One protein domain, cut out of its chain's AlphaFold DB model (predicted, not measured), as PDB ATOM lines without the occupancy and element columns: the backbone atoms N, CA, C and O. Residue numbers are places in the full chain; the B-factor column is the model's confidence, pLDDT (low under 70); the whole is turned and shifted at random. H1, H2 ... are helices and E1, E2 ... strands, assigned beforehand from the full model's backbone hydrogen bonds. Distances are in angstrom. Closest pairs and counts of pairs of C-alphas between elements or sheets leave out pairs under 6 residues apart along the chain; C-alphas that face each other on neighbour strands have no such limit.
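Overview. This is residues 129 to 316 and 444 to 459 of the 460 residues of the protein "F-box domain-containing protein" of Helicocarpus griseus UAMH5409 (UniProt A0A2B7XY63). A five-stranded, strongly twisted sheet, curled like part of a barrel, is the framework: H2 and the short strand E4 lie over one face, and the long link of residues 231 to 254 loops past the opposite face. H3 and H4 pack together near one end of the sheet, the longest helix, H6, runs lengthwise outside the sheet with one end on H3, and H5 and H7 lie at the other end. The printed part has 204 residues, with seven named helices and eight named strands in the order E1 H1 H2 E2 E3 H3 E4 H4 E5 E6 E7 H5 E8 H6 H7. The sheet is mixed, in the order E2 E3 E7 E6 E5, and the class is mixed, helices and strands. The whole is compact, with a radius of gyration of the C-alphas of 17.7 A, and elongated, spanning 54 by 34 by 32 A.

Arrangement. In the sheet, E3, residues 169 to 183, is the antiparallel neighbour of E7, residues 270 to 282, with N 175 and O 277 within hydrogen-bond range at 2.8 A. E3 bends by 55 degrees at residue 180. E2, residues 156 to 162, is an edge strand and forms a hairpin with E3, where N 159 and O 172 are 2.8 A apart. E6, residues 255 to 263, forms a hairpin with E7, with N 258 and O 276 at 2.9 A. E5, residues 226 to 230, is the other edge strand, parallel to E6, with N 227 and O 261 at 2.8 A. H2, residues 147 to 151, is on the sheet, over E2, at a height over the sheet of 7.9 A; the closest C-alphas, of Leu 148 and Ser 158, are 5.7 A apart. H1, residues 136 to 139, and H2 only just touch, and only at the corner, with 3 pairs of C-alphas within 8 A; the closest, of Leu 139 and Gln 147, are 5.8 A apart. E1, residues 132 to 134, and H1 meet only through their link. H3, residues 190 to 199, only grazes the sheet, and so does H4, residues 213 to 216. H3 and H4 touch, with the C-alphas of Ile 194 and Thr 216 closest at 6.1 A. H6, residues 300 to 316, touches H3 with residues 310 to 314 alone, at a steep tilt of 47 degrees, opposite ways; the closest C-alphas, of Gly 199 and Cys 310, are 6.3 A apart. E4, residues 203 to 205, pairs with no named strand; its C-alpha of Thr 204 is 6.8 A from that of Ile 277. H5, residues 289 to 292, only grazes the sheet and is close to but not clearly touching H7, residues 449 to 457, with the C-alphas of Pro 289 and Leu 452 closest at 7.4 A. In E8, residues 296 to 298, residues 296 to 297 pair antiparallel with residues 444 to 445. In H6 and H7 every O i to N i+4 pair is within hydrogen-bond range, in H3 5 of 6 and in H2 0 of 1, with 2 of 2 O i to N i+3 pairs in H2; H1, H4 and H5 are too short for an O i to N i+4 pair.

Along the chain. E3 measures 41.8 A from first to last C-alpha, E7 37.6 A, E6 25.7 A, H6 24.4 A and E2 18.7 A. E1 begins at C-alpha 132 (10.425, -17.609, -30.439), E3 ends at C-alpha 183 (4.682, 9.645, -50.300), and H7 ends at C-alpha 457 (-18.121, -30.805, -27.947).

Size, cuts and confidence. The two C-alphas farthest apart, of Arg 269 and Lys 458, are 57.1 A apart. Residues 317 to 443 are not printed, and C-alphas 316 and 444 are 28.9 A apart across this cut. Of the links that are printed whole, E5 to E6 is long, with 24 residues. The mean pLDDT of the printed part is 77.5, and 41 residues are under 70, among them residues 141 to 149, 160 to 170 and 238 to 245.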
ATOM      1  N   GLU A 129       7.536 -15.380 -33.343       77.75
ATOM      2  CA  GLU A 129       8.491 -15.136 -34.432       77.75
ATOM      3  C   GLU A 129       9.393 -16.378 -34.588       77.75
ATOM      4  O   GLU A 129       9.395 -17.233 -33.694       77.75
ATOM      5  N   PRO A 130      10.174 -16.528 -35.676       69.81
ATOM      6  CA  PRO A 130      11.182 -17.585 -35.760       69.81
ATOM      7  C   PRO A 130      12.144 -17.551 -34.566       69.81
ATOM      8  O   PRO A 130      12.538 -16.480 -34.114       69.81
ATOM      9  N   GLY A 131      12.495 -18.722 -34.030       74.06
ATOM     10  CA  GLY A 131      13.250 -18.868 -32.778       74.06
ATOM     11  C   GLY A 131      12.453 -18.592 -31.490       74.06
ATOM     12  O   GLY A 131      12.866 -19.029 -30.419       74.06
ATOM     13  N   ASN A 132      11.281 -17.953 -31.578       82.94
ATOM     14  CA  ASN A 132      10.425 -17.609 -30.439       82.94
ATOM     15  C   ASN A 132       9.165 -18.489 -30.425       82.94
ATOM     16  O   ASN A 132       8.077 -18.084 -30.855       82.94
ATOM     17  N   CYS A 133       9.327 -19.720 -29.928       86.38
ATOM     18  CA  CYS A 133       8.265 -20.719 -29.808       86.38
ATOM     19  C   CYS A 133       8.043 -21.151 -28.354       86.38
ATOM     20  O   CYS A 133       8.974 -21.578 -27.665       86.38
ATOM     21  N   PHE A 134       6.784 -21.118 -27.921       86.75
ATOM     22  CA  PHE A 134       6.382 -21.387 -26.544       86.75
ATOM     23  C   PHE A 134       5.407 -22.566 -26.458       86.75
ATOM     24  O   PHE A 134       4.571 -22.802 -27.341       86.75
ATOM     25  N   ALA A 135       5.508 -23.317 -25.367       88.56
ATOM     26  CA  ALA A 135       4.463 -24.206 -24.882       88.56
ATOM     27  C   ALA A 135       3.617 -23.486 -23.823       88.56
ATOM     28  O   ALA A 135       4.041 -22.496 -23.234       88.56
ATOM     29  N   TYR A 136       2.434 -24.020 -23.512       85.88
ATOM     30  CA  TYR A 136       1.592 -23.441 -22.459       85.88
ATOM     31  C   TYR A 136       2.331 -23.390 -21.115       85.88
ATOM     32  O   TYR A 136       2.252 -22.400 -20.399       85.88
ATOM     33  N   SER A 137       3.096 -24.440 -20.785       82.88
ATOM     34  CA  SER A 137       3.869 -24.497 -19.541       82.88
ATOM     35  C   SER A 137       4.957 -23.435 -19.428       82.88
ATOM     36  O   SER A 137       5.449 -23.211 -18.327       82.88
ATOM     37  N   ASP A 138       5.358 -22.838 -20.550       82.06
ATOM     38  CA  ASP A 138       6.356 -21.768 -20.574       82.06
ATOM     39  C   ASP A 138       5.716 -20.416 -20.199       82.06
ATOM     40  O   ASP A 138       6.423 -19.477 -19.849       82.06
ATOM     41  N   LEU A 139       4.379 -20.330 -20.242       77.19
ATOM     42  CA  LEU A 139       3.590 -19.104 -20.077       77.19
ATOM     43  C   LEU A 139       2.651 -19.124 -18.857       77.19
ATOM     44  O   LEU A 139       2.102 -18.089 -18.488       77.19
ATOM     45  N   ASP A 140       2.432 -20.293 -18.251       72.25
ATOM     46  CA  ASP A 140       1.479 -20.502 -17.156       72.25
ATOM     47  C   ASP A 140       1.956 -19.892 -15.817       72.25
ATOM     48  O   ASP A 140       3.009 -20.247 -15.282       72.25
ATOM     49  N   VAL A 141       1.132 -19.003 -15.248       57.41
ATOM     50  CA  VAL A 141       1.432 -18.128 -14.088       57.41
ATOM     51  C   VAL A 141       1.521 -18.872 -12.761       57.41
ATOM     52  O   VAL A 141       2.136 -18.367 -11.823       57.41
ATOM     53  N   TYR A 142       0.981 -20.090 -12.647       52.59
ATOM     54  CA  TYR A 142       1.067 -20.860 -11.396       52.59
ATOM     55  C   TYR A 142       2.521 -21.191 -10.971       52.59
ATOM     56  O   TYR A 142       2.729 -21.728  -9.883       52.59
ATOM     57  N   ARG A 143       3.534 -20.839 -11.785       48.22
ATOM     58  CA  ARG A 143       4.973 -20.880 -11.454       48.22
ATOM     59  C   ARG A 143       5.679 -19.511 -11.364       48.22
ATOM     60  O   ARG A 143       6.902 -19.489 -11.259       48.22
ATOM     61  N   GLY A 144       4.940 -18.404 -11.322       40.72
ATOM     62  CA  GLY A 144       5.475 -17.046 -11.184       40.72
ATOM     63  C   GLY A 144       5.504 -16.297 -12.515       40.72
ATOM     64  O   GLY A 144       5.977 -16.849 -13.497       40.72
ATOM     65  N   VAL A 145       4.953 -15.073 -12.487       47.31
ATOM     66  CA  VAL A 145       4.888 -14.018 -13.522       47.31
ATOM     67  C   VAL A 145       4.841 -14.538 -14.959       47.31
ATOM     68  O   VAL A 145       5.833 -15.031 -15.485       47.31
ATOM     69  N   LEU A 146       3.685 -14.360 -15.609       56.81
ATOM     70  CA  LEU A 146       3.509 -14.495 -17.057       56.81
ATOM     71  C   LEU A 146       4.758 -13.927 -17.747       56.81
ATOM     72  O   LEU A 146       4.985 -12.718 -17.685       56.81
ATOM     73  N   GLN A 147       5.581 -14.795 -18.349       60.62
ATOM     74  CA  GLN A 147       6.818 -14.417 -19.046       60.62
ATOM     75  C   GLN A 147       6.489 -13.753 -20.392       60.62
ATOM     76  O   GLN A 147       7.021 -14.093 -21.445       60.62
ATOM     77  N   LEU A 148       5.515 -12.848 -20.370       64.62
ATOM     78  CA  LEU A 148       5.066 -12.055 -21.501       64.62
ATOM     79  C   LEU A 148       6.171 -11.124 -21.982       64.62
ATOM     80  O   LEU A 148       6.257 -10.858 -23.173       64.62
ATOM     81  N   ASP A 149       7.059 -10.719 -21.075       65.69
ATOM     82  CA  ASP A 149       8.327 -10.072 -21.394       65.69
ATOM     83  C   ASP A 149       9.174 -10.907 -22.365       65.69
ATOM     84  O   ASP A 149       9.792 -10.352 -23.267       65.69
ATOM     85  N   LYS A 150       9.138 -12.241 -22.271       72.12
ATOM     86  CA  LYS A 150       9.816 -13.125 -23.232       72.12
ATOM     87  C   LYS A 150       9.116 -13.226 -24.580       72.12
ATOM     88  O   LYS A 150       9.730 -13.695 -25.533       72.12
ATOM     89  N   MET A 151       7.855 -12.806 -24.677       76.00
ATOM     90  CA  MET A 151       7.179 -12.657 -25.967       76.00
ATOM     91  C   MET A 151       7.493 -11.321 -26.640       76.00
ATOM     92  O   MET A 151       7.075 -11.119 -27.778       76.00
ATOM     93  N   HIS A 152       8.179 -10.400 -25.956       79.12
ATOM     94  CA  HIS A 152       8.512  -9.111 -26.539       79.12
ATOM     95  C   HIS A 152       9.600  -9.270 -27.598       79.12
ATOM     96  O   HIS A 152      10.664  -9.841 -27.364       79.12
ATOM     97  N   SER A 153       9.330  -8.710 -28.765       80.25
ATOM     98  CA  SER A 153      10.277  -8.566 -29.858       80.25
ATOM     99  C   SER A 153      10.167  -7.146 -30.418       80.25
ATOM    100  O   SER A 153       9.211  -6.430 -30.111       80.25
ATOM    101  N   PRO A 154      11.092  -6.703 -31.286       79.06
ATOM    102  CA  PRO A 154      10.999  -5.379 -31.903       79.06
ATOM    103  C   PRO A 154       9.669  -5.110 -32.632       79.06
ATOM    104  O   PRO A 154       9.299  -3.955 -32.843       79.06
ATOM    105  N   ARG A 155       8.950  -6.168 -33.034       81.00
ATOM    106  CA  ARG A 155       7.686  -6.097 -33.782       81.00
ATOM    107  C   ARG A 155       6.500  -6.746 -33.079       81.00
ATOM    108  O   ARG A 155       5.419  -6.807 -33.669       81.00
ATOM    109  N   SER A 156       6.673  -7.223 -31.849       84.56
ATOM    110  CA  SER A 156       5.600  -7.828 -31.076       84.56
ATOM    111  C   SER A 156       5.682  -7.448 -29.607       84.56
ATOM    112  O   SER A 156       6.740  -7.467 -28.987       84.56
ATOM    113  N   LEU A 157       4.531  -7.115 -29.042       84.19
ATOM    114  CA  LEU A 157       4.382  -6.714 -27.659       84.19
ATOM    115  C   LEU A 157       3.208  -7.474 -27.061       84.19
ATOM    116  O   LEU A 157       2.140  -7.585 -27.670       84.19
ATOM    117  N   SER A 158       3.390  -7.976 -25.848       78.44
ATOM    118  CA  SER A 158       2.288  -8.563 -25.113       78.44
ATOM    119  C   SER A 158       1.569  -7.486 -24.313       78.44
ATOM    120  O   SER A 158       2.124  -6.875 -23.404       78.44
ATOM    121  N   LEU A 159       0.290  -7.306 -24.610       74.62
ATOM    122  CA  LEU A 159      -0.607  -6.425 -23.888       74.62
ATOM    123  C   LEU A 159      -1.300  -7.259 -22.810       74.62
ATOM    124  O   LEU A 159      -2.193  -8.065 -23.099       74.62
ATOM    125  N   GLY A 160      -0.858  -7.112 -21.563       64.38
ATOM    126  CA  GLY A 160      -1.515  -7.760 -20.432       64.38
ATOM    127  C   GLY A 160      -2.948  -7.249 -20.289       64.38
ATOM    128  O   GLY A 160      -3.165  -6.043 -20.190       64.38
ATOM    129  N   TRP A 161      -3.928  -8.155 -20.262       55.66
ATOM    130  CA  TRP A 161      -5.271  -7.839 -19.784       55.66
ATOM    131  C   TRP A 161      -5.368  -8.344 -18.353       55.66
ATOM    132  O   TRP A 161      -5.602  -9.529 -18.102       55.66
ATOM    133  N   TYR A 162      -5.174  -7.435 -17.403       50.78
ATOM    134  CA  TYR A 162      -5.572  -7.688 -16.027       50.78
ATOM    135  C   TYR A 162      -7.090  -7.548 -15.956       50.78
ATOM    136  O   TYR A 162      -7.613  -6.504 -15.580       50.78
ATOM    137  N   ASP A 163      -7.806  -8.601 -16.351       46.62
ATOM    138  CA  ASP A 163      -9.166  -8.770 -15.858       46.62
ATOM    139  C   ASP A 163      -9.010  -8.950 -14.342       46.62
ATOM    140  O   ASP A 163      -8.286  -9.837 -13.886       46.62
ATOM    141  N   SER A 164      -9.595  -8.057 -13.550       41.03
ATOM    142  CA  SER A 164      -9.358  -7.895 -12.105       41.03
ATOM    143  C   SER A 164      -9.839  -9.075 -11.238       41.03
ATOM    144  O   SER A 164      -9.935  -8.969 -10.015       41.03
ATOM    145  N   GLY A 165     -10.114 -10.226 -11.857       46.75
ATOM    146  CA  GLY A 165     -10.446 -11.481 -11.204       46.75
ATOM    147  C   GLY A 165      -9.251 -12.448 -11.146       46.75
ATOM    148  O   GLY A 165      -8.553 -12.626 -12.142       46.75
ATOM    149  N   PRO A 166      -9.062 -13.182 -10.034       45.56
ATOM    150  CA  PRO A 166      -7.935 -14.104  -9.817       45.56
ATOM    151  C   PRO A 166      -7.911 -15.347 -10.734       45.56
ATOM    152  O   PRO A 166      -7.073 -16.226 -10.557       45.56
ATOM    153  N   SER A 167      -8.834 -15.456 -11.695       45.91
ATOM    154  CA  SER A 167      -9.089 -16.690 -12.454       45.91
ATOM    155  C   SER A 167      -9.072 -16.510 -13.973       45.91
ATOM    156  O   SER A 167      -9.312 -17.482 -14.693       45.91
ATOM    157  N   ARG A 168      -8.868 -15.286 -14.478       51.19
ATOM    158  CA  ARG A 168      -8.888 -14.990 -15.916       51.19
ATOM    159  C   ARG A 168      -7.739 -14.067 -16.282       51.19
ATOM    160  O   ARG A 168      -7.845 -12.854 -16.170       51.19
ATOM    161  N   HIS A 169      -6.651 -14.663 -16.749       58.78
ATOM    162  CA  HIS A 169      -5.534 -13.922 -17.317       58.78
ATOM    163  C   HIS A 169      -5.633 -14.025 -18.840       58.78
ATOM    164  O   HIS A 169      -5.294 -15.042 -19.449       58.78
ATOM    165  N   GLY A 170      -6.192 -12.979 -19.447       61.84
ATOM    166  CA  GLY A 170      -6.110 -12.769 -20.887       61.84
ATOM    167  C   GLY A 170      -4.817 -12.036 -21.220       61.84
ATOM    168  O   GLY A 170      -4.342 -11.197 -20.455       61.84
ATOM    169  N   SER A 171      -4.214 -12.338 -22.357       71.25
ATOM    170  CA  SER A 171      -3.136 -11.515 -22.903       71.25
ATOM    171  C   SER A 171      -3.386 -11.337 -24.383       71.25
ATOM    172  O   SER A 171      -3.674 -12.298 -25.091       71.25
ATOM    173  N   VAL A 172      -3.312 -10.100 -24.854       79.00
ATOM    174  CA  VAL A 172      -3.389  -9.817 -26.282       79.00
ATOM    175  C   VAL A 172      -1.968  -9.649 -26.775       79.00
ATOM    176  O   VAL A 172      -1.300  -8.679 -26.438       79.00
ATOM    177  N   LEU A 173      -1.500 -10.590 -27.583       84.62
ATOM    178  CA  LEU A 173      -0.245 -10.419 -28.291       84.62
ATOM    179  C   LEU A 173      -0.506  -9.521 -29.498       84.62
ATOM    180  O   LEU A 173      -1.221  -9.897 -30.431       84.62
ATOM    181  N   TRP A 174       0.058  -8.324 -29.461       87.12
ATOM    182  CA  TRP A 174       0.082  -7.412 -30.588       87.12
ATOM    183  C   TRP A 174       1.359  -7.645 -31.388       87.12
ATOM    184  O   TRP A 174       2.447  -7.765 -30.834       87.12
ATOM    185  N   SER A 175       1.224  -7.729 -32.703       88.75
ATOM    186  CA  SER A 175       2.342  -7.725 -33.642       88.75
ATOM    187  C   SER A 175       2.000  -6.840 -34.829       88.75
ATOM    188  O   SER A 175       0.824  -6.589 -35.113       88.75
ATOM    189  N   TYR A 176       3.011  -6.331 -35.519       88.31
ATOM    190  CA  TYR A 176       2.785  -5.510 -36.699       88.31
ATOM    191  C   TYR A 176       3.832  -5.751 -37.780       88.31
ATOM    192  O   TYR A 176       4.980  -6.107 -37.519       88.31
ATOM    193  N   TYR A 177       3.415  -5.506 -39.018       88.31
ATOM    194  CA  TYR A 177       4.276  -5.539 -40.184       88.31
ATOM    195  C   TYR A 177       4.178  -4.227 -40.955       88.31
ATOM    196  O   TYR A 177       3.095  -3.798 -41.340       88.31
ATOM    197  N   ASP A 178       5.327  -3.620 -41.214       88.94
ATOM    198  CA  ASP A 178       5.536  -2.474 -42.097       88.94
ATOM    199  C   ASP A 178       5.425  -2.905 -43.566       88.94
ATOM    200  O   ASP A 178       6.367  -3.442 -44.126       88.94
ATOM    201  N   ILE A 179       4.274  -2.758 -44.212       88.50
ATOM    202  CA  ILE A 179       4.036  -3.344 -45.540       88.50
ATOM    203  C   ILE A 179       4.723  -2.555 -46.658       88.50
ATOM    204  O   ILE A 179       5.381  -3.161 -47.498       88.50
ATOM    205  N   LEU A 180       4.569  -1.228 -46.678       87.94
ATOM    206  CA  LEU A 180       5.178  -0.342 -47.678       87.94
ATOM    207  C   LEU A 180       5.261   1.094 -47.163       87.94
ATOM    208  O   LEU A 180       4.326   1.571 -46.524       87.94
ATOM    209  N   SER A 181       6.326   1.810 -47.525       88.94
ATOM    210  CA  SER A 181       6.417   3.267 -47.383       88.94
ATOM    211  C   SER A 181       6.229   3.967 -48.726       88.94
ATOM    212  O   SER A 181       6.840   3.583 -49.720       88.94
ATOM    213  N   LEU A 182       5.415   5.020 -48.750       89.56
ATOM    214  CA  LEU A 182       5.134   5.825 -49.939       89.56
ATOM    215  C   LEU A 182       4.930   7.306 -49.574       89.56
ATOM    216  O   LEU A 182       4.644   7.611 -48.413       89.56
ATOM    217  N   PRO A 183       5.040   8.245 -50.529       89.19
ATOM    218  CA  PRO A 183       4.682   9.645 -50.300       89.19
ATOM    219  C   PRO A 183       3.245   9.808 -49.768       89.19
ATOM    220  O   PRO A 183       2.353   9.024 -50.111       89.19
ATOM    221  N   LYS A 184       3.004  10.815 -48.916       87.38
ATOM    222  CA  LYS A 184       1.706  11.008 -48.230       87.38
ATOM    223  C   LYS A 184       0.521  11.163 -49.191       87.38
ATOM    224  O   LYS A 184      -0.559  10.644 -48.904       87.38
ATOM    225  N   ASP A 185       0.744  11.813 -50.328       84.06
ATOM    226  CA  ASP A 185      -0.224  12.073 -51.400       84.06
ATOM    227  C   ASP A 185      -0.541  10.839 -52.261       84.06
ATOM    228  O   ASP A 185      -1.532  10.824 -52.991       84.06
ATOM    229  N   LYS A 186       0.280   9.787 -52.182       84.25
ATOM    230  CA  LYS A 186       0.101   8.573 -52.977       84.25
ATOM    231  C   LYS A 186      -0.810   7.570 -52.277       84.25
ATOM    232  O   LYS A 186      -0.924   7.520 -51.050       84.25
ATOM    233  N   TYR A 187      -1.454   6.738 -53.084       81.88
ATOM    234  CA  TYR A 187      -2.299   5.637 -52.634       81.88
ATOM    235  C   TYR A 187      -1.771   4.333 -53.209       81.88
ATOM    236  O   TYR A 187      -1.307   4.302 -54.349       81.88
ATOM    237  N   ILE A 188      -1.863   3.265 -52.420       79.62
ATOM    238  CA  ILE A 188      -1.530   1.926 -52.884       79.62
ATOM    239  C   ILE A 188      -2.794   1.213 -53.361       79.62
ATOM    240  O   ILE A 188      -3.802   1.128 -52.656       79.62
ATOM    241  N   SER A 189      -2.739   0.699 -54.583       83.06
ATOM    242  CA  SER A 189      -3.826  -0.094 -55.151       83.06
ATOM    243  C   SER A 189      -3.900  -1.484 -54.508       83.06
ATOM    244  O   SER A 189      -2.907  -2.040 -54.034       83.06
ATOM    245  N   LYS A 190      -5.086  -2.102 -54.543       84.06
ATOM    246  CA  LYS A 190      -5.275  -3.476 -54.053       84.06
ATOM    247  C   LYS A 190      -4.372  -4.481 -54.783       84.06
ATOM    248  O   LYS A 190      -3.856  -5.401 -54.159       84.06
ATOM    249  N   THR A 191      -4.143  -4.288 -56.081       85.19
ATOM    250  CA  THR A 191      -3.253  -5.136 -56.891       85.19
ATOM    251  C   THR A 191      -1.796  -5.025 -56.447       85.19
ATOM    252  O   THR A 191      -1.119  -6.046 -56.342       85.19
ATOM    253  N   GLN A 192      -1.325  -3.821 -56.110       84.31
ATOM    254  CA  GLN A 192       0.008  -3.623 -55.534       84.31
ATOM    255  C   GLN A 192       0.142  -4.284 -54.159       84.31
ATOM    256  O   GLN A 192       1.140  -4.957 -53.918       84.31
ATOM    257  N   ILE A 193      -0.866  -4.169 -53.285       86.06
ATOM    258  CA  ILE A 193      -0.862  -4.868 -51.988       86.06
ATOM    259  C   ILE A 193      -0.787  -6.380 -52.182       86.06
ATOM    260  O   ILE A 193       0.041  -7.028 -51.553       86.06
ATOM    261  N   ILE A 194      -1.604  -6.946 -53.076       86.44
ATOM    262  CA  ILE A 194      -1.567  -8.384 -53.376       86.44
ATOM    263  C   ILE A 194      -0.171  -8.795 -53.858       86.44
ATOM    264  O   ILE A 194       0.369  -9.784 -53.367       86.44
ATOM    265  N   LYS A 195       0.440  -8.021 -54.765       84.31
ATOM    266  CA  LYS A 195       1.801  -8.282 -55.248       84.31
ATOM    267  C   LYS A 195       2.814  -8.281 -54.098       84.31
ATOM    268  O   LYS A 195       3.553  -9.250 -53.947       84.31
ATOM    269  N   ILE A 196       2.808  -7.247 -53.255       85.75
ATOM    270  CA  ILE A 196       3.738  -7.120 -52.122       85.75
ATOM    271  C   ILE A 196       3.549  -8.270 -51.127       85.75
ATOM    272  O   ILE A 196       4.512  -8.934 -50.756       85.75
ATOM    273  N   LEU A 197       2.309  -8.558 -50.727       86.19
ATOM    274  CA  LEU A 197       2.028  -9.614 -49.753       86.19
ATOM    275  C   LEU A 197       2.256 -11.023 -50.314       86.19
ATOM    276  O   LEU A 197       2.458 -11.949 -49.536       86.19
ATOM    277  N   SER A 198       2.280 -11.202 -51.639       81.38
ATOM    278  CA  SER A 198       2.623 -12.495 -52.246       81.38
ATOM    279  C   SER A 198       4.098 -12.877 -52.071       81.38
ATOM    280  O   SER A 198       4.408 -14.069 -51.966       81.38
ATOM    281  N   GLY A 199       4.988 -11.880 -51.997       77.06
ATOM    282  CA  GLY A 199       6.409 -12.066 -51.699       77.06
ATOM    283  C   GLY A 199       6.759 -11.868 -50.220       77.06
ATOM    284  O   GLY A 199       7.811 -12.310 -49.771       77.06
ATOM    285  N   PHE A 200       5.862 -11.268 -49.436       80.44
ATOM    286  CA  PHE A 200       5.983 -11.116 -47.985       80.44
ATOM    287  C   PHE A 200       4.914 -11.941 -47.250       80.44
ATOM    288  O   PHE A 200       4.137 -11.439 -46.440       80.44
ATOM    289  N   ASP A 201       4.846 -13.228 -47.578       78.00
ATOM    290  CA  ASP A 201       3.738 -14.111 -47.209       78.00
ATOM    291  C   ASP A 201       3.977 -14.846 -45.874       78.00
ATOM    292  O   ASP A 201       4.204 -16.060 -45.840       78.00
ATOM    293  N   LEU A 202       3.963 -14.108 -44.759       82.88
ATOM    294  CA  LEU A 202       4.206 -14.649 -43.411       82.88
ATOM    295  C   LEU A 202       2.925 -15.169 -42.734       82.88
ATOM    296  O   LEU A 202       1.839 -14.643 -42.993       82.88
ATOM    297  N   PRO A 203       3.019 -16.164 -41.832       80.94
ATOM    298  CA  PRO A 203       1.881 -16.568 -41.014       80.94
ATOM    299  C   PRO A 203       1.514 -15.468 -40.009       80.94
ATOM    300  O   PRO A 203       2.362 -14.966 -39.273       80.94
ATOM    301  N   THR A 204       0.231 -15.116 -39.949       83.75
ATOM    302  CA  THR A 204      -0.322 -14.238 -38.901       83.75
ATOM    303  C   THR A 204      -0.928 -15.058 -37.760       83.75
ATOM    304  O   THR A 204      -0.881 -14.671 -36.592       83.75
ATOM    305  N   CYS A 205      -1.450 -16.238 -38.097       85.94
ATOM    306  CA  CYS A 205      -1.795 -17.329 -37.195       85.94
ATOM    307  C   CYS A 205      -1.605 -18.673 -37.936       85.94
ATOM    308  O   CYS A 205      -1.292 -18.668 -39.129       85.94
ATOM    309  N   PRO A 206      -1.831 -19.837 -37.294       85.12
ATOM    310  CA  PRO A 206      -1.732 -21.136 -37.971       85.12
ATOM    311  C   PRO A 206      -2.682 -21.329 -39.167       85.12
ATOM    312  O   PRO A 206      -2.561 -22.317 -39.881       85.12
ATOM    313  N   HIS A 207      -3.644 -20.432 -39.390       86.25
ATOM    314  CA  HIS A 207      -4.694 -20.603 -40.401       86.25
ATOM    315  C   HIS A 207      -4.711 -19.516 -41.470       86.25
ATOM    316  O   HIS A 207      -5.425 -19.668 -42.455       86.25
ATOM    317  N   VAL A 208      -4.007 -18.405 -41.239       85.56
ATOM    318  CA  VAL A 208      -4.055 -17.226 -42.104       85.56
ATOM    319  C   VAL A 208      -2.642 -16.717 -42.337       85.56
ATOM    320  O   VAL A 208      -1.852 -16.574 -41.399       85.56
ATOM    321  N   ARG A 209      -2.339 -16.420 -43.596       86.50
ATOM    322  CA  ARG A 209      -1.099 -15.787 -44.039       86.50
ATOM    323  C   ARG A 209      -1.356 -14.372 -44.531       86.50
ATOM    324  O   ARG A 209      -2.475 -14.019 -44.894       86.50
ATOM    325  N   LEU A 210      -0.306 -13.562 -44.570       84.19
ATOM    326  CA  LEU A 210      -0.372 -12.195 -45.084       84.19
ATOM    327  C   LEU A 210      -0.879 -12.133 -46.529       84.19
ATOM    328  O   LEU A 210      -1.671 -11.251 -46.854       84.19
ATOM    329  N   GLY A 211      -0.473 -13.077 -47.380       81.44
ATOM    330  CA  GLY A 211      -0.909 -13.141 -48.772       81.44
ATOM    331  C   GLY A 211      -2.347 -13.625 -48.969       81.44
ATOM    332  O   GLY A 211      -2.831 -13.611 -50.102       81.44
ATOM    333  N   ASP A 212      -3.048 -14.059 -47.914       82.88
ATOM    334  CA  ASP A 212      -4.369 -14.660 -48.076       82.88
ATOM    335  C   ASP A 212      -5.416 -13.643 -48.563       82.88
ATOM    336  O   ASP A 212      -5.401 -12.467 -48.166       82.88
ATOM    337  N   PRO A 213      -6.405 -14.088 -49.367       81.81
ATOM    338  CA  PRO A 213      -7.536 -13.263 -49.790       81.81
ATOM    339  C   PRO A 213      -8.280 -12.607 -48.624       81.81
ATOM    340  O   PRO A 213      -8.788 -11.498 -48.758       81.81
ATOM    341  N   MET A 214      -8.312 -13.269 -47.462       82.31
ATOM    342  CA  MET A 214      -8.897 -12.724 -46.238       82.31
ATOM    343  C   MET A 214      -8.171 -11.468 -45.755       82.31
ATOM    344  O   MET A 214      -8.833 -10.585 -45.237       82.31
ATOM    345  N   ILE A 215      -6.848 -11.366 -45.909       83.44
ATOM    346  CA  ILE A 215      -6.061 -10.201 -45.472       83.44
ATOM    347  C   ILE A 215      -6.066  -9.118 -46.547       83.44
ATOM    348  O   ILE A 215      -6.380  -7.956 -46.278       83.44
ATOM    349  N   THR A 216      -5.756  -9.510 -47.783       83.56
ATOM    350  CA  THR A 216      -5.715  -8.607 -48.944       83.56
ATOM    351  C   THR A 216      -7.093  -8.028 -49.271       83.56
ATOM    352  O   THR A 216      -7.199  -6.894 -49.736       83.56
ATOM    353  N   GLY A 217      -8.166  -8.774 -48.999       77.56
ATOM    354  CA  GLY A 217      -9.551  -8.348 -49.175       77.56
ATOM    355  C   GLY A 217      -9.961  -7.186 -48.277       77.56
ATOM    356  O   GLY A 217     -10.793  -6.391 -48.697       77.56
ATOM    357  N   LEU A 218      -9.340  -7.049 -47.101       76.31
ATOM    358  CA  LEU A 218      -9.617  -5.985 -46.121       76.31
ATOM    359  C   LEU A 218      -8.990  -4.660 -46.485       76.31
ATOM    360  O   LEU A 218      -9.367  -3.615 -45.953       76.31
ATOM    361  N   HIS A 219      -8.000  -4.704 -47.367       74.25
ATOM    362  CA  HIS A 219      -7.436  -3.506 -47.927       74.25
ATOM    363  C   HIS A 219      -8.433  -2.934 -48.946       74.25
ATOM    364  O   HIS A 219      -8.320  -3.154 -50.154       74.25
ATOM    365  N   ASN A 220      -9.427  -2.193 -48.451       63.81
ATOM    366  CA  ASN A 220     -10.527  -1.640 -49.250       63.81
ATOM    367  C   ASN A 220     -10.101  -0.508 -50.203       63.81
ATOM    368  O   ASN A 220     -10.956   0.116 -50.820       63.81
ATOM    369  N   GLY A 221      -8.804  -0.196 -50.321       54.94
ATOM    370  CA  GLY A 221      -8.293   0.866 -51.202       54.94
ATOM    371  C   GLY A 221      -8.703   2.288 -50.794       54.94
ATOM    372  O   GLY A 221      -8.259   3.250 -51.411       54.94
ATOM    373  N   LEU A 222      -9.524   2.424 -49.752       48.34
ATOM    374  CA  LEU A 222      -9.885   3.686 -49.120       48.34
ATOM    375  C   LEU A 222      -8.682   4.252 -48.353       48.34
ATOM    376  O   LEU A 222      -7.827   3.467 -47.927       48.34
ATOM    377  N   PRO A 223      -8.606   5.584 -48.154       52.81
ATOM    378  CA  PRO A 223      -7.590   6.179 -47.300       52.81
ATOM    379  C   PRO A 223      -7.660   5.497 -45.938       52.81
ATOM    380  O   PRO A 223      -8.610   5.688 -45.178       52.81
ATOM    381  N   GLN A 224      -6.665   4.654 -45.651       59.50
ATOM    382  CA  GLN A 224      -6.426   4.182 -44.299       59.50
ATOM    383  C   GLN A 224      -6.398   5.408 -43.403       59.50
ATOM    384  O   GLN A 224      -5.885   6.450 -43.818       59.50
ATOM    385  N   GLN A 225      -6.965   5.276 -42.206       64.12
ATOM    386  CA  GLN A 225      -6.884   6.297 -41.173       64.12
ATOM    387  C   GLN A 225      -5.408   6.691 -41.049       64.12
ATOM    388  O   GLN A 225      -4.588   5.902 -40.575       64.12
ATOM    389  N   TYR A 226      -5.065   7.841 -41.626       74.56
ATOM    390  CA  TYR A 226      -3.702   8.325 -41.658       74.56
ATOM    391  C   TYR A 226      -3.464   8.994 -40.318       74.56
ATOM    392  O   TYR A 226      -4.180   9.920 -39.935       74.56
ATOM    393  N   ILE A 227      -2.491   8.464 -39.599       81.94
ATOM    394  CA  ILE A 227      -2.084   8.930 -38.290       81.94
ATOM    395  C   ILE A 227      -0.796   9.712 -38.515       81.94
ATOM    396  O   ILE A 227       0.179   9.196 -39.059       81.94
ATOM    397  N   GLU A 228      -0.817  10.996 -38.171       83.44
ATOM    398  CA  GLU A 228       0.319  11.880 -38.428       83.44
ATOM    399  C   GLU A 228       1.534  11.544 -37.560       83.44
ATOM    400  O   GLU A 228       2.674  11.766 -37.962       83.44
ATOM    401  N   GLU A 229       1.296  10.928 -36.412       85.38
ATOM    402  CA  GLU A 229       2.331  10.436 -35.517       85.38
ATOM    403  C   GLU A 229       3.049   9.212 -36.099       85.38
ATOM    404  O   GLU A 229       2.487   8.422 -36.868       85.38
ATOM    405  N   LEU A 230       4.315   9.044 -35.709       85.88
ATOM    406  CA  LEU A 230       5.058   7.811 -35.953       85.88
ATOM    407  C   LEU A 230       4.362   6.646 -35.239       85.88
ATOM    408  O   LEU A 230       3.726   6.831 -34.203       85.88
ATOM    409  N   LEU A 231       4.491   5.433 -35.779       84.50
ATOM    410  CA  LEU A 231       4.046   4.252 -35.046       84.50
ATOM    411  C   LEU A 231       4.945   4.071 -33.818       84.50
ATOM    412  O   LEU A 231       6.146   3.849 -33.967       84.50
ATOM    413  N   ASP A 232       4.360   4.135 -32.628       83.62
ATOM    414  CA  ASP A 232       5.055   3.805 -31.390       83.62
ATOM    415  C   ASP A 232       5.078   2.275 -31.206       83.62
ATOM    416  O   ASP A 232       4.020   1.669 -31.024       83.62
ATOM    417  N   PRO A 233       6.253   1.614 -31.243       79.19
ATOM    418  CA  PRO A 233       6.353   0.166 -31.061       79.19
ATOM    419  C   PRO A 233       5.978  -0.298 -29.645       79.19
ATOM    420  O   PRO A 233       5.784  -1.494 -29.431       79.19
ATOM    421  N   HIS A 234       5.864   0.618 -28.681       79.75
ATOM    422  CA  HIS A 234       5.472   0.328 -27.303       79.75
ATOM    423  C   HIS A 234       3.995   0.599 -27.028       79.75
ATOM    424  O   HIS A 234       3.456   0.069 -26.057       79.75
ATOM    425  N   ASN A 235       3.328   1.374 -27.887       78.25
ATOM    426  CA  ASN A 235       1.930   1.738 -27.714       78.25
ATOM    427  C   ASN A 235       1.107   1.310 -28.937       78.25
ATOM    428  O   ASN A 235       1.107   1.998 -29.960       78.25
ATOM    429  N   PRO A 236       0.375   0.180 -28.857       75.00
ATOM    430  CA  PRO A 236      -0.519  -0.230 -29.934       75.00
ATOM    431  C   PRO A 236      -1.559   0.862 -30.209       75.00
ATOM    432  O   PRO A 236      -2.054   1.494 -29.272       75.00
ATOM    433  N   PRO A 237      -1.987   1.045 -31.470       71.56
ATOM    434  CA  PRO A 237      -3.066   1.976 -31.769       71.56
ATOM    435  C   PRO A 237      -4.341   1.578 -31.012       71.56
ATOM    436  O   PRO A 237      -4.767   0.419 -31.086       71.56
ATOM    437  N   LEU A 238      -4.965   2.549 -30.328       62.31
ATOM    438  CA  LEU A 238      -6.203   2.355 -29.566       62.31
ATOM    439  C   LEU A 238      -7.251   1.618 -30.416       62.31
ATOM    440  O   LEU A 238      -7.540   1.961 -31.576       62.31
ATOM    441  N   PHE A 239      -7.781   0.543 -29.839       59.59
ATOM    442  CA  PHE A 239      -8.681  -0.382 -30.505       59.59
ATOM    443  C   PHE A 239      -9.905  -0.641 -29.642       59.59
ATOM    444  O   PHE A 239      -9.781  -0.929 -28.454       59.59
ATOM    445  N   ASP A 240     -11.072  -0.580 -30.273       52.91
ATOM    446  CA  ASP A 240     -12.300  -1.089 -29.694       52.91
ATOM    447  C   ASP A 240     -12.355  -2.616 -29.911       52.91
ATOM    448  O   ASP A 240     -12.498  -3.064 -31.049       52.91
ATOM    449  N   PRO A 241     -12.247  -3.440 -28.855       47.00
ATOM    450  CA  PRO A 241     -12.318  -4.900 -28.949       47.00
ATOM    451  C   PRO A 241     -13.664  -5.429 -29.479       47.00
ATOM    452  O   PRO A 241     -13.753  -6.605 -29.850       47.00
ATOM    453  N   THR A 242     -14.699  -4.583 -29.528       45.19
ATOM    454  CA  THR A 242     -16.012  -4.887 -30.111       45.19
ATOM    455  C   THR A 242     -16.115  -4.539 -31.596       45.19
ATOM    456  O   THR A 242     -17.008  -5.055 -32.270       45.19
ATOM    457  N   ASP A 243     -15.169  -3.762 -32.135       52.38
ATOM    458  CA  ASP A 243     -15.108  -3.420 -33.554       52.38
ATOM    459  C   ASP A 243     -14.923  -4.709 -34.377       52.38
ATOM    460  O   ASP A 243     -13.948  -5.462 -34.230       52.38
ATOM    461  N   ILE A 244     -15.932  -5.003 -35.203       48.09
ATOM    462  CA  ILE A 244     -16.146  -6.245 -35.962       48.09
ATOM    463  C   ILE A 244     -15.204  -6.273 -37.177       48.09
ATOM    464  O   ILE A 244     -15.604  -6.433 -38.329       48.09
ATOM    465  N   ARG A 245     -13.909  -6.093 -36.929       57.12
ATOM    466  CA  ARG A 245     -12.865  -6.233 -37.940       57.12
ATOM    467  C   ARG A 245     -12.701  -7.689 -38.322       57.12
ATOM    468  O   ARG A 245     -13.102  -8.592 -37.585       57.12
ATOM    469  N   ALA A 246     -12.082  -7.921 -39.471       72.06
ATOM    470  CA  ALA A 246     -11.849  -9.271 -39.935       72.06
ATOM    471  C   ALA A 246     -10.985 -10.065 -38.969       72.06
ATOM    472  O   ALA A 246      -9.909  -9.650 -38.527       72.06
ATOM    473  N   LYS A 247     -11.527 -11.231 -38.653       83.31
ATOM    474  CA  LYS A 247     -10.955 -12.223 -37.767       83.31
ATOM    475  C   LYS A 247     -10.606 -13.440 -38.594       83.31
ATOM    476  O   LYS A 247     -11.214 -13.698 -39.633       83.31
ATOM    477  N   CYS A 248      -9.656 -14.212 -38.092       85.50
ATOM    478  CA  CYS A 248      -9.482 -15.570 -38.567       85.50
ATOM    479  C   CYS A 248     -10.824 -16.320 -38.465       85.50
ATOM    480  O   CYS A 248     -11.452 -16.333 -37.409       85.50
ATOM    481  N   GLY A 249     -11.260 -16.940 -39.564       82.62
ATOM    482  CA  GLY A 249     -12.515 -17.698 -39.611       82.62
ATOM    483  C   GLY A 249     -12.441 -19.083 -38.958       82.62
ATOM    484  O   GLY A 249     -13.452 -19.778 -38.881       82.62
ATOM    485  N   PHE A 250     -11.259 -19.514 -38.506       85.75
ATOM    486  CA  PHE A 250     -11.091 -20.824 -37.889       85.75
ATOM    487  C   PHE A 250     -11.744 -20.864 -36.496       85.75
ATOM    488  O   PHE A 250     -11.493 -19.965 -35.686       85.75
ATOM    489  N   PRO A 251     -12.541 -21.901 -36.169       81.62
ATOM    490  CA  PRO A 251     -13.226 -21.998 -34.884       81.62
ATOM    491  C   PRO A 251     -12.279 -21.839 -33.692       81.62
ATOM    492  O   PRO A 251     -11.242 -22.487 -33.610       81.62
ATOM    493  N   GLY A 252     -12.634 -20.964 -32.752       80.38
ATOM    494  CA  GLY A 252     -11.831 -20.707 -31.554       80.38
ATOM    495  C   GLY A 252     -10.602 -19.821 -31.778       80.38
ATOM    496  O   GLY A 252     -10.118 -19.250 -30.807       80.38
ATOM    497  N   CYS A 253     -10.129 -19.616 -33.013       85.94
ATOM    498  CA  CYS A 253      -9.032 -18.689 -33.281       85.94
ATOM    499  C   CYS A 253      -9.494 -17.241 -33.069       85.94
ATOM    500  O   CYS A 253     -10.512 -16.812 -33.608       85.94
ATOM    501  N   ARG A 254      -8.739 -16.470 -32.279       85.19
ATOM    502  CA  ARG A 254      -9.080 -15.082 -31.917       85.19
ATOM    503  C   ARG A 254      -8.092 -14.062 -32.465       85.19
ATOM    504  O   ARG A 254      -7.820 -13.041 -31.839       85.19
ATOM    505  N   THR A 255      -7.528 -14.368 -33.625       87.31
ATOM    506  CA  THR A 255      -6.650 -13.445 -34.337       87.31
ATOM    507  C   THR A 255      -7.484 -12.434 -35.114       87.31
ATOM    508  O   THR A 255      -8.388 -12.831 -35.850       87.31
ATOM    509  N   SER A 256      -7.178 -11.146 -34.972       86.56
ATOM    510  CA  SER A 256      -7.787 -10.052 -35.730       86.56
ATOM    511  C   SER A 256      -6.737  -9.201 -36.437       86.56
ATOM    512  O   SER A 256      -5.558  -9.195 -36.069       86.56
ATOM    513  N   PHE A 257      -7.182  -8.492 -37.475       86.25
ATOM    514  CA  PHE A 257      -6.319  -7.749 -38.389       86.25
ATOM    515  C   PHE A 257      -6.769  -6.287 -38.506       86.25
ATOM    516  O   PHE A 257      -7.968  -6.006 -38.585       86.25
ATOM    517  N   ARG A 258      -5.817  -5.348 -38.553       84.56
ATOM    518  CA  ARG A 258      -6.083  -3.921 -38.807       84.56
ATOM    519  C   ARG A 258      -5.024  -3.331 -39.724       84.56
ATOM    520  O   ARG A 258      -3.838  -3.442 -39.447       84.56
ATOM    521  N   TRP A 259      -5.469  -2.615 -40.745       85.50
ATOM    522  CA  TRP A 259      -4.614  -1.768 -41.565       85.50
ATOM    523  C   TRP A 259      -4.577  -0.332 -41.028       85.50
ATOM    524  O   TRP A 259      -5.621   0.216 -40.668       85.50
ATOM    525  N   THR A 260      -3.401   0.287 -41.000       85.56
ATOM    526  CA  THR A 260      -3.202   1.709 -40.665       85.56
ATOM    527  C   THR A 260      -2.122   2.308 -41.562       85.56
ATOM    528  O   THR A 260      -1.352   1.581 -42.193       85.56
ATOM    529  N   ALA A 261      -2.044   3.636 -41.601       88.62
ATOM    530  CA  ALA A 261      -0.907   4.337 -42.175       88.62
ATOM    531  C   ALA A 261      -0.405   5.377 -41.175       88.62
ATOM    532  O   ALA A 261      -1.194   6.185 -40.693       88.62
ATOM    533  N   HIS A 262       0.893   5.369 -40.893       89.12
ATOM    534  CA  HIS A 262       1.541   6.345 -40.013       89.12
ATOM    535  C   HIS A 262       2.579   7.145 -40.789       89.12
ATOM    536  O   HIS A 262       3.025   6.693 -41.848       89.12
ATOM    537  N   THR A 263       3.015   8.295 -40.277       90.12
ATOM    538  CA  THR A 263       4.205   8.961 -40.828       90.12
ATOM    539  C   THR A 263       5.396   7.992 -40.837       90.12
ATOM    540  O   THR A 263       5.582   7.190 -39.919       90.12
ATOM    541  N   SER A 264       6.178   8.011 -41.916       88.50
ATOM    542  CA  SER A 264       7.361   7.159 -42.044       88.50
ATOM    543  C   SER A 264       8.481   7.652 -41.128       88.50
ATOM    544  O   SER A 264       8.774   8.847 -41.096       88.50
ATOM    545  N   VAL A 265       9.137   6.717 -40.434       86.31
ATOM    546  CA  VAL A 265      10.301   6.989 -39.570       86.31
ATOM    547  C   VAL A 265      11.454   7.596 -40.376       86.31
ATOM    548  O   VAL A 265      12.117   8.518 -39.912       86.31
ATOM    549  N   ASP A 266      11.650   7.131 -41.611       85.06
ATOM    550  CA  ASP A 266      12.745   7.578 -42.474       85.06
ATOM    551  C   ASP A 266      12.512   8.966 -43.083       85.06
ATOM    552  O   ASP A 266      13.463   9.651 -43.462       85.06
ATOM    553  N   ASN A 267      11.250   9.345 -43.308       86.19
ATOM    554  CA  ASN A 267      10.913  10.563 -44.036       86.19
ATOM    555  C   ASN A 267       9.545  11.126 -43.606       86.19
ATOM    556  O   ASN A 267       8.511  10.561 -43.974       86.19
ATOM    557  N   PRO A 268       9.506  12.305 -42.958       87.88
ATOM    558  CA  PRO A 268       8.264  12.943 -42.521       87.88
ATOM    559  C   PRO A 268       7.284  13.311 -43.643       87.88
ATOM    560  O   PRO A 268       6.120  13.594 -43.371       87.88
ATOM    561  N   ARG A 269       7.714  13.343 -44.911       88.56
ATOM    562  CA  ARG A 269       6.834  13.572 -46.077       88.56
ATOM    563  C   ARG A 269       6.199  12.284 -46.608       88.56
ATOM    564  O   ARG A 269       5.416  12.323 -47.556       88.56
ATOM    565  N   TRP A 270       6.561  11.146 -46.030       91.00
ATOM    566  CA  TRP A 270       6.100   9.824 -46.424       91.00
ATOM    567  C   TRP A 270       5.224   9.232 -45.326       91.00
ATOM    568  O   TRP A 270       5.276   9.640 -44.165       91.00
ATOM    569  N   LYS A 271       4.413   8.254 -45.712       90.75
ATOM    570  CA  LYS A 271       3.647   7.402 -44.813       90.75
ATOM    571  C   LYS A 271       4.065   5.951 -45.004       90.75
ATOM    572  O   LYS A 271       4.351   5.531 -46.124       90.75
ATOM    573  N   THR A 272       4.086   5.190 -43.922       90.56
ATOM    574  CA  THR A 272       4.259   3.740 -43.939       90.56
ATOM    575  C   THR A 272       2.923   3.086 -43.628       90.56
ATOM    576  O   THR A 272       2.264   3.435 -42.651       90.56
ATOM    577  N   VAL A 273       2.517   2.158 -44.486       89.06
ATOM    578  CA  VAL A 273       1.331   1.323 -44.323       89.06
ATOM    579  C   VAL A 273       1.696   0.138 -43.445       89.06
ATOM    580  O   VAL A 273       2.634  -0.591 -43.765       89.06
ATOM    581  N   TYR A 274       0.937  -0.084 -42.378       88.50
ATOM    582  CA  TYR A 274       1.134  -1.196 -41.459       88.50
ATOM    583  C   TYR A 274      -0.065  -2.137 -41.473       88.50
ATOM    584  O   TYR A 274      -1.219  -1.713 -41.575       88.50
ATOM    585  N   LEU A 275       0.219  -3.427 -41.314       88.56
ATOM    586  CA  LEU A 275      -0.766  -4.412 -40.899       88.56
ATOM    587  C   LEU A 275      -0.491  -4.791 -39.446       88.56
ATOM    588  O   LEU A 275       0.538  -5.388 -39.137       88.56
ATOM    589  N   HIS A 276      -1.434  -4.482 -38.567       87.94
ATOM    590  CA  HIS A 276      -1.437  -4.928 -37.184       87.94
ATOM    591  C   HIS A 276      -2.212  -6.233 -37.047       87.94
ATOM    592  O   HIS A 276      -3.290  -6.405 -37.623       87.94
ATOM    593  N   ILE A 277      -1.668  -7.125 -36.233       88.69
ATOM    594  CA  ILE A 277      -2.219  -8.431 -35.910       88.69
ATOM    595  C   ILE A 277      -2.352  -8.500 -34.398       88.69
ATOM    596  O   ILE A 277      -1.383  -8.308 -33.664       88.69
ATOM    597  N   PHE A 278      -3.556  -8.801 -33.938       86.56
ATOM    598  CA  PHE A 278      -3.839  -8.982 -32.524       86.56
ATOM    599  C   PHE A 278      -4.262 -10.420 -32.302       86.56
ATOM    600  O   PHE A 278      -5.179 -10.916 -32.954       86.56
ATOM    601  N   ARG A 279      -3.588 -11.104 -31.388       85.81
ATOM    602  CA  ARG A 279      -3.896 -12.472 -30.990       85.81
ATOM    603  C   ARG A 279      -4.372 -12.435 -29.548       85.81
ATOM    604  O   ARG A 279      -3.563 -12.249 -28.649       85.81
ATOM    605  N   ASP A 280      -5.677 -12.592 -29.328       81.69
ATOM    606  CA  ASP A 280      -6.215 -12.806 -27.976       81.69
ATOM    607  C   ASP A 280      -5.838 -14.225 -27.529       81.69
ATOM    608  O   ASP A 280      -6.369 -15.227 -28.021       81.69
ATOM    609  N   VAL A 281      -4.849 -14.300 -26.643       76.06
ATOM    610  CA  VAL A 281      -4.330 -15.525 -26.052       76.06
ATOM    611  C   VAL A 281      -4.933 -15.666 -24.659       76.06
ATOM    612  O   VAL A 281      -4.548 -14.995 -23.702       76.06
ATOM    613  N   ARG A 282      -5.889 -16.585 -24.527       73.31
ATOM    614  CA  ARG A 282      -6.480 -16.933 -23.232       73.31
ATOM    615  C   ARG A 282      -5.661 -18.027 -22.568       73.31
ATOM    616  O   ARG A 282      -5.880 -19.211 -22.817       73.31
ATOM    617  N   VAL A 283      -4.739 -17.636 -21.694       70.44
ATOM    618  CA  VAL A 283      -3.852 -18.561 -20.966       70.44
ATOM    619  C   VAL A 283      -4.518 -19.043 -19.666       70.44
ATOM    620  O   VAL A 283      -3.890 -19.146 -18.622       70.44
ATOM    621  N   ASN A 284      -5.825 -19.325 -19.706       69.12
ATOM    622  CA  ASN A 284      -6.563 -19.798 -18.525       69.12
ATOM    623  C   ASN A 284      -6.292 -21.280 -18.244       69.12
ATOM    624  O   ASN A 284      -6.236 -21.720 -17.098       69.12
ATOM    625  N   ALA A 285      -6.210 -22.069 -19.316       74.94
ATOM    626  CA  ALA A 285      -5.898 -23.486 -19.273       74.94
ATOM    627  C   ALA A 285      -5.280 -23.906 -20.606       74.94
ATOM    628  O   ALA A 285      -5.694 -23.452 -21.667       74.94
ATOM    629  N   SER A 286      -4.385 -24.891 -20.577       76.81
ATOM    630  CA  SER A 286      -3.797 -25.499 -21.788       76.81
ATOM    631  C   SER A 286      -4.793 -26.156 -22.742       76.81
ATOM    632  O   SER A 286      -4.424 -26.601 -23.823       76.81
ATOM    633  N   VAL A 287      -6.040 -26.275 -22.302       78.38
ATOM    634  CA  VAL A 287      -7.151 -26.839 -23.058       78.38
ATOM    635  C   VAL A 287      -8.153 -25.755 -23.432       78.38
ATOM    636  O   VAL A 287      -9.231 -26.084 -23.894       78.38
ATOM    637  N   ASP A 288      -7.852 -24.471 -23.242       80.12
ATOM    638  CA  ASP A 288      -8.683 -23.398 -23.781       80.12
ATOM    639  C   ASP A 288      -8.687 -23.486 -25.325       80.12
ATOM    640  O   ASP A 288      -7.611 -23.564 -25.927       80.12
ATOM    641  N   PRO A 289      -9.859 -23.495 -25.991       79.19
ATOM    642  CA  PRO A 289      -9.929 -23.580 -27.448       79.19
ATOM    643  C   PRO A 289      -9.207 -22.436 -28.167       79.19
ATOM    644  O   PRO A 289      -8.660 -22.651 -29.246       79.19
ATOM    645  N   ALA A 290      -9.174 -21.234 -27.581       80.44
ATOM    646  CA  ALA A 290      -8.479 -20.087 -28.157       80.44
ATOM    647  C   ALA A 290      -6.962 -20.220 -28.071       80.44
ATOM    648  O   ALA A 290      -6.264 -19.765 -28.978       80.44
ATOM    649  N   TRP A 291      -6.457 -20.872 -27.021       83.44
ATOM    650  CA  TRP A 291      -5.057 -21.276 -26.940       83.44
ATOM    651  C   TRP A 291      -4.748 -22.383 -27.956       83.44
ATOM    652  O   TRP A 291      -3.861 -22.227 -28.792       83.44
ATOM    653  N   ALA A 292      -5.510 -23.480 -27.928       85.19
ATOM    654  CA  ALA A 292      -5.254 -24.661 -28.751       85.19
ATOM    655  C   ALA A 292      -5.314 -24.368 -30.259       85.19
ATOM    656  O   ALA A 292      -4.463 -24.849 -31.007       85.19
ATOM    657  N   ALA A 293      -6.259 -23.531 -30.698       85.38
ATOM    658  CA  ALA A 293      -6.375 -23.103 -32.093       85.38
ATOM    659  C   ALA A 293      -5.170 -22.273 -32.572       85.38
ATOM    660  O   ALA A 293      -4.971 -22.097 -33.764       85.38
ATOM    661  N   GLN A 294      -4.350 -21.730 -31.676       86.94
ATOM    662  CA  GLN A 294      -3.204 -20.899 -32.048       86.94
ATOM    663  C   GLN A 294      -1.877 -21.664 -32.096       86.94
ATOM    664  O   GLN A 294      -0.838 -21.060 -32.369       86.94
ATOM    665  N   LEU A 295      -1.911 -22.978 -31.859       87.75
ATOM    666  CA  LEU A 295      -0.740 -23.842 -31.907       87.75
ATOM    667  C   LEU A 295      -0.473 -24.322 -33.337       87.75
ATOM    668  O   LEU A 295      -1.368 -24.814 -34.022       87.75
ATOM    669  N   MET A 296       0.781 -24.230 -33.763       87.50
ATOM    670  CA  MET A 296       1.287 -24.776 -35.017       87.50
ATOM    671  C   MET A 296       2.515 -25.647 -34.762       87.50
ATOM    672  O   MET A 296       3.369 -25.329 -33.937       87.50
ATOM    673  N   LEU A 297       2.612 -26.743 -35.502       84.62
ATOM    674  CA  LEU A 297       3.833 -27.531 -35.604       84.62
ATOM    675  C   LEU A 297       4.571 -27.056 -36.844       84.62
ATOM    676  O   LEU A 297       4.023 -27.135 -37.941       84.62
ATOM    677  N   ALA A 298       5.776 -26.532 -36.656       80.94
ATOM    678  CA  ALA A 298       6.607 -26.014 -37.730       80.94
ATOM    679  C   ALA A 298       7.924 -26.783 -37.798       80.94
ATOM    680  O   ALA A 298       8.453 -27.204 -36.767       80.94
ATOM    681  N   ASP A 299       8.457 -26.926 -39.011       83.19
ATOM    682  CA  ASP A 299       9.878 -27.209 -39.182       83.19
ATOM    683  C   ASP A 299      10.624 -25.900 -38.919       83.19
ATOM    684  O   ASP A 299      10.579 -24.970 -39.724       83.19
ATOM    685  N   GLU A 300      11.262 -25.809 -37.753       79.75
ATOM    686  CA  GLU A 300      11.945 -24.599 -37.295       79.75
ATOM    687  C   GLU A 300      12.995 -24.110 -38.297       79.75
ATOM    688  O   GLU A 300      13.116 -22.904 -38.523       79.75
ATOM    689  N   THR A 301      13.713 -25.030 -38.945       81.44
ATOM    690  CA  THR A 301      14.769 -24.678 -39.899       81.44
ATOM    691  C   THR A 301      14.177 -24.078 -41.169       81.44
ATOM    692  O   THR A 301      14.579 -22.988 -41.587       81.44
ATOM    693  N   LEU A 302      13.156 -24.728 -41.733       80.94
ATOM    694  CA  LEU A 302      12.484 -24.253 -42.941       80.94
ATOM    695  C   LEU A 302      11.700 -22.964 -42.688       80.94
ATOM    696  O   LEU A 302      11.728 -22.062 -43.524       80.94
ATOM    697  N   LEU A 303      11.024 -22.848 -41.540       80.06
ATOM    698  CA  LEU A 303      10.274 -21.649 -41.171       80.06
ATOM    699  C   LEU A 303      11.210 -20.450 -41.003       80.06
ATOM    700  O   LEU A 303      10.940 -19.388 -41.562       80.06
ATOM    701  N   THR A 304      12.320 -20.630 -40.286       81.19
ATOM    702  CA  THR A 304      13.321 -19.575 -40.082       81.19
ATOM    703  C   THR A 304      13.920 -19.128 -41.411       81.19
ATOM    704  O   THR A 304      13.997 -17.931 -41.687       81.19
ATOM    705  N   GLN A 305      14.286 -20.075 -42.278       79.00
ATOM    706  CA  GLN A 305      14.822 -19.752 -43.597       79.00
ATOM    707  C   GLN A 305      13.800 -19.014 -44.471       79.00
ATOM    708  O   GLN A 305      14.128 -17.985 -45.058       79.00
ATOM    709  N   HIS A 306      12.560 -19.502 -44.535       83.75
ATOM    710  CA  HIS A 306      11.494 -18.869 -45.309       83.75
ATOM    711  C   HIS A 306      11.227 -17.436 -44.844       83.75
ATOM    712  O   HIS A 306      11.100 -16.528 -45.660       83.75
ATOM    713  N   TRP A 307      11.186 -17.226 -43.530       83.69
ATOM    714  CA  TRP A 307      11.002 -15.908 -42.938       83.69
ATOM    715  C   TRP A 307      12.145 -14.960 -43.316       83.69
ATOM    716  O   TRP A 307      11.894 -13.839 -43.756       83.69
ATOM    717  N   ASN A 308      13.395 -15.423 -43.231       84.00
ATOM    718  CA  ASN A 308      14.564 -14.643 -43.641       84.00
ATOM    719  C   ASN A 308      14.514 -14.264 -45.128       84.00
ATOM    720  O   ASN A 308      14.776 -13.110 -45.466       84.00
ATOM    721  N   ASP A 309      14.129 -15.193 -46.006       84.44
ATOM    722  CA  ASP A 309      13.943 -14.921 -47.437       84.44
ATOM    723  C   ASP A 309      12.859 -13.853 -47.667       84.44
ATOM    724  O   ASP A 309      13.110 -12.879 -48.378       84.44
ATOM    725  N   CYS A 310      11.697 -13.967 -47.005       85.62
ATOM    726  CA  CYS A 310      10.622 -12.968 -47.063       85.62
ATOM    727  C   CYS A 310      11.113 -11.570 -46.659       85.62
ATOM    728  O   CYS A 310      10.814 -10.589 -47.339       85.62
ATOM    729  N   PHE A 311      11.858 -11.458 -45.553       85.75
ATOM    730  CA  PHE A 311      12.356 -10.164 -45.079       85.75
ATOM    731  C   PHE A 311      13.419  -9.574 -45.996       85.75
ATOM    732  O   PHE A 311      13.364  -8.380 -46.275       85.75
ATOM    733  N   ARG A 312      14.339 -10.392 -46.513       87.00
ATOM    734  CA  ARG A 312      15.341  -9.933 -47.481       87.00
ATOM    735  C   ARG A 312      14.693  -9.449 -48.771       87.00
ATOM    736  O   ARG A 312      15.003  -8.351 -49.223       87.00
ATOM    737  N   TRP A 313      13.770 -10.238 -49.321       89.25
ATOM    738  CA  TRP A 313      12.996  -9.854 -50.497       89.25
ATOM    739  C   TRP A 313      12.270  -8.530 -50.262       89.25
ATOM    740  O   TRP A 313      12.426  -7.592 -51.037       89.25
ATOM    741  N   LYS A 314      11.552  -8.413 -49.140       87.44
ATOM    742  CA  LYS A 314      10.835  -7.195 -48.764       87.44
ATOM    743  C   LYS A 314      11.763  -5.987 -48.678       87.44
ATOM    744  O   LYS A 314      11.448  -4.960 -49.265       87.44
ATOM    745  N   THR A 315      12.879  -6.084 -47.958       87.88
ATOM    746  CA  THR A 315      13.822  -4.969 -47.802       87.88
ATOM    747  C   THR A 315      14.299  -4.449 -49.158       87.88
ATOM    748  O   THR A 315      14.271  -3.242 -49.393       87.88
ATOM    749  N   GLU A 316      14.666  -5.346 -50.071       89.38
ATOM    750  CA  GLU A 316      15.103  -4.971 -51.418       89.38
ATOM    751  C   GLU A 316      13.967  -4.378 -52.260       89.38
ATOM    752  O   GLU A 316      14.140  -3.336 -52.891       89.38
ATOM    753  N   THR A 444       1.949 -26.600 -39.861       83.44
ATOM    754  CA  THR A 444       0.602 -27.173 -39.852       83.44
ATOM    755  C   THR A 444      -0.094 -26.795 -38.549       83.44
ATOM    756  O   THR A 444       0.555 -26.886 -37.497       83.44
ATOM    757  N   PRO A 445      -1.385 -26.402 -38.571       86.12
ATOM    758  CA  PRO A 445      -2.178 -26.284 -37.353       86.12
ATOM    759  C   PRO A 445      -2.019 -27.537 -36.501       86.12
ATOM    760  O   PRO A 445      -2.000 -28.650 -37.030       86.12
ATOM    761  N   LEU A 446      -1.892 -27.366 -35.186       86.31
ATOM    762  CA  LEU A 446      -1.791 -28.516 -34.299       86.31
ATOM    763  C   LEU A 446      -3.075 -29.347 -34.338       86.31
ATOM    764  O   LEU A 446      -2.967 -30.556 -34.243       86.31
ATOM    765  N   PHE A 447      -4.243 -28.715 -34.491       84.69
ATOM    766  CA  PHE A 447      -5.546 -29.372 -34.597       84.69
ATOM    767  C   PHE A 447      -6.245 -28.958 -35.892       84.69
ATOM    768  O   PHE A 447      -6.245 -27.779 -36.252       84.69
ATOM    769  N   THR A 448      -6.911 -29.898 -36.555       85.81
ATOM    770  CA  THR A 448      -7.898 -29.572 -37.595       85.81
ATOM    771  C   THR A 448      -9.170 -28.977 -36.979       85.81
ATOM    772  O   THR A 448      -9.413 -29.090 -35.777       85.81
ATOM    773  N   ALA A 449     -10.016 -28.339 -37.798       82.44
ATOM    774  CA  ALA A 449     -11.269 -27.746 -37.320       82.44
ATOM    775  C   ALA A 449     -12.210 -28.793 -36.699       82.44
ATOM    776  O   ALA A 449     -12.859 -28.520 -35.688       82.44
ATOM    777  N   ASP A 450     -12.267 -29.990 -37.283       83.38
ATOM    778  CA  ASP A 450     -13.117 -31.077 -36.798       83.38
ATOM    779  C   ASP A 450     -12.539 -31.730 -35.546       83.38
ATOM    780  O   ASP A 450     -13.280 -31.965 -34.592       83.38
ATOM    781  N   GLU A 451     -11.218 -31.930 -35.481       82.56
ATOM    782  CA  GLU A 451     -10.562 -32.381 -34.250       82.56
ATOM    783  C   GLU A 451     -10.787 -31.389 -33.116       82.56
ATOM    784  O   GLU A 451     -11.152 -31.811 -32.024       82.56
ATOM    785  N   LEU A 452     -10.648 -30.083 -33.368       80.44
ATOM    786  CA  LEU A 452     -10.907 -29.056 -32.363       80.44
ATOM    787  C   LEU A 452     -12.369 -29.108 -31.894       80.44
ATOM    788  O   LEU A 452     -12.628 -29.106 -30.693       80.44
ATOM    789  N   LYS A 453     -13.337 -29.220 -32.814       78.31
ATOM    790  CA  LYS A 453     -14.754 -29.380 -32.453       78.31
ATOM    791  C   LYS A 453     -14.962 -30.615 -31.581       78.31
ATOM    792  O   LYS A 453     -15.477 -30.462 -30.483       78.31
ATOM    793  N   VAL A 454     -14.527 -31.799 -32.015       71.62
ATOM    794  CA  VAL A 454     -14.691 -33.076 -31.286       71.62
ATOM    795  C   VAL A 454     -14.009 -33.048 -29.918       71.62
ATOM    796  O   VAL A 454     -14.543 -33.566 -28.934       71.62
ATOM    797  N   TYR A 455     -12.840 -32.420 -29.843       65.88
ATOM    798  CA  TYR A 455     -12.077 -32.249 -28.614       65.88
ATOM    799  C   TYR A 455     -12.829 -31.399 -27.573       65.88
ATOM    800  O   TYR A 455     -12.608 -31.574 -26.374       65.88
ATOM    801  N   TYR A 456     -13.773 -30.547 -28.003       63.59
ATOM    802  CA  TYR A 456     -14.503 -29.620 -27.130       63.59
ATOM    803  C   TYR A 456     -16.026 -29.806 -27.058       63.59
ATOM    804  O   TYR A 456     -16.620 -29.359 -26.078       63.59
ATOM    805  N   THR A 457     -16.677 -30.496 -28.000       56.72
ATOM    806  CA  THR A 457     -18.121 -30.805 -27.947       56.72
ATOM    807  C   THR A 457     -18.471 -31.909 -26.953       56.72
ATOM    808  O   THR A 457     -19.624 -32.005 -26.553       56.72
ATOM    809  N   LYS A 458     -17.499 -32.668 -26.425       46.91
ATOM    810  CA  LYS A 458     -17.705 -33.577 -25.272       46.91
ATOM    811  C   LYS A 458     -17.887 -32.849 -23.919       46.91
ATOM    812  O   LYS A 458     -17.608 -33.417 -22.866       46.91
ATOM    813  N   ARG A 459     -18.326 -31.587 -23.953       41.25
ATOM    814  CA  ARG A 459     -18.751 -30.764 -22.806       41.25
ATOM    815  C   ARG A 459     -20.266 -30.491 -22.788       41.25
ATOM    816  O   ARG A 459     -20.687 -29.525 -22.158       41.25
TER     817      ARG A 459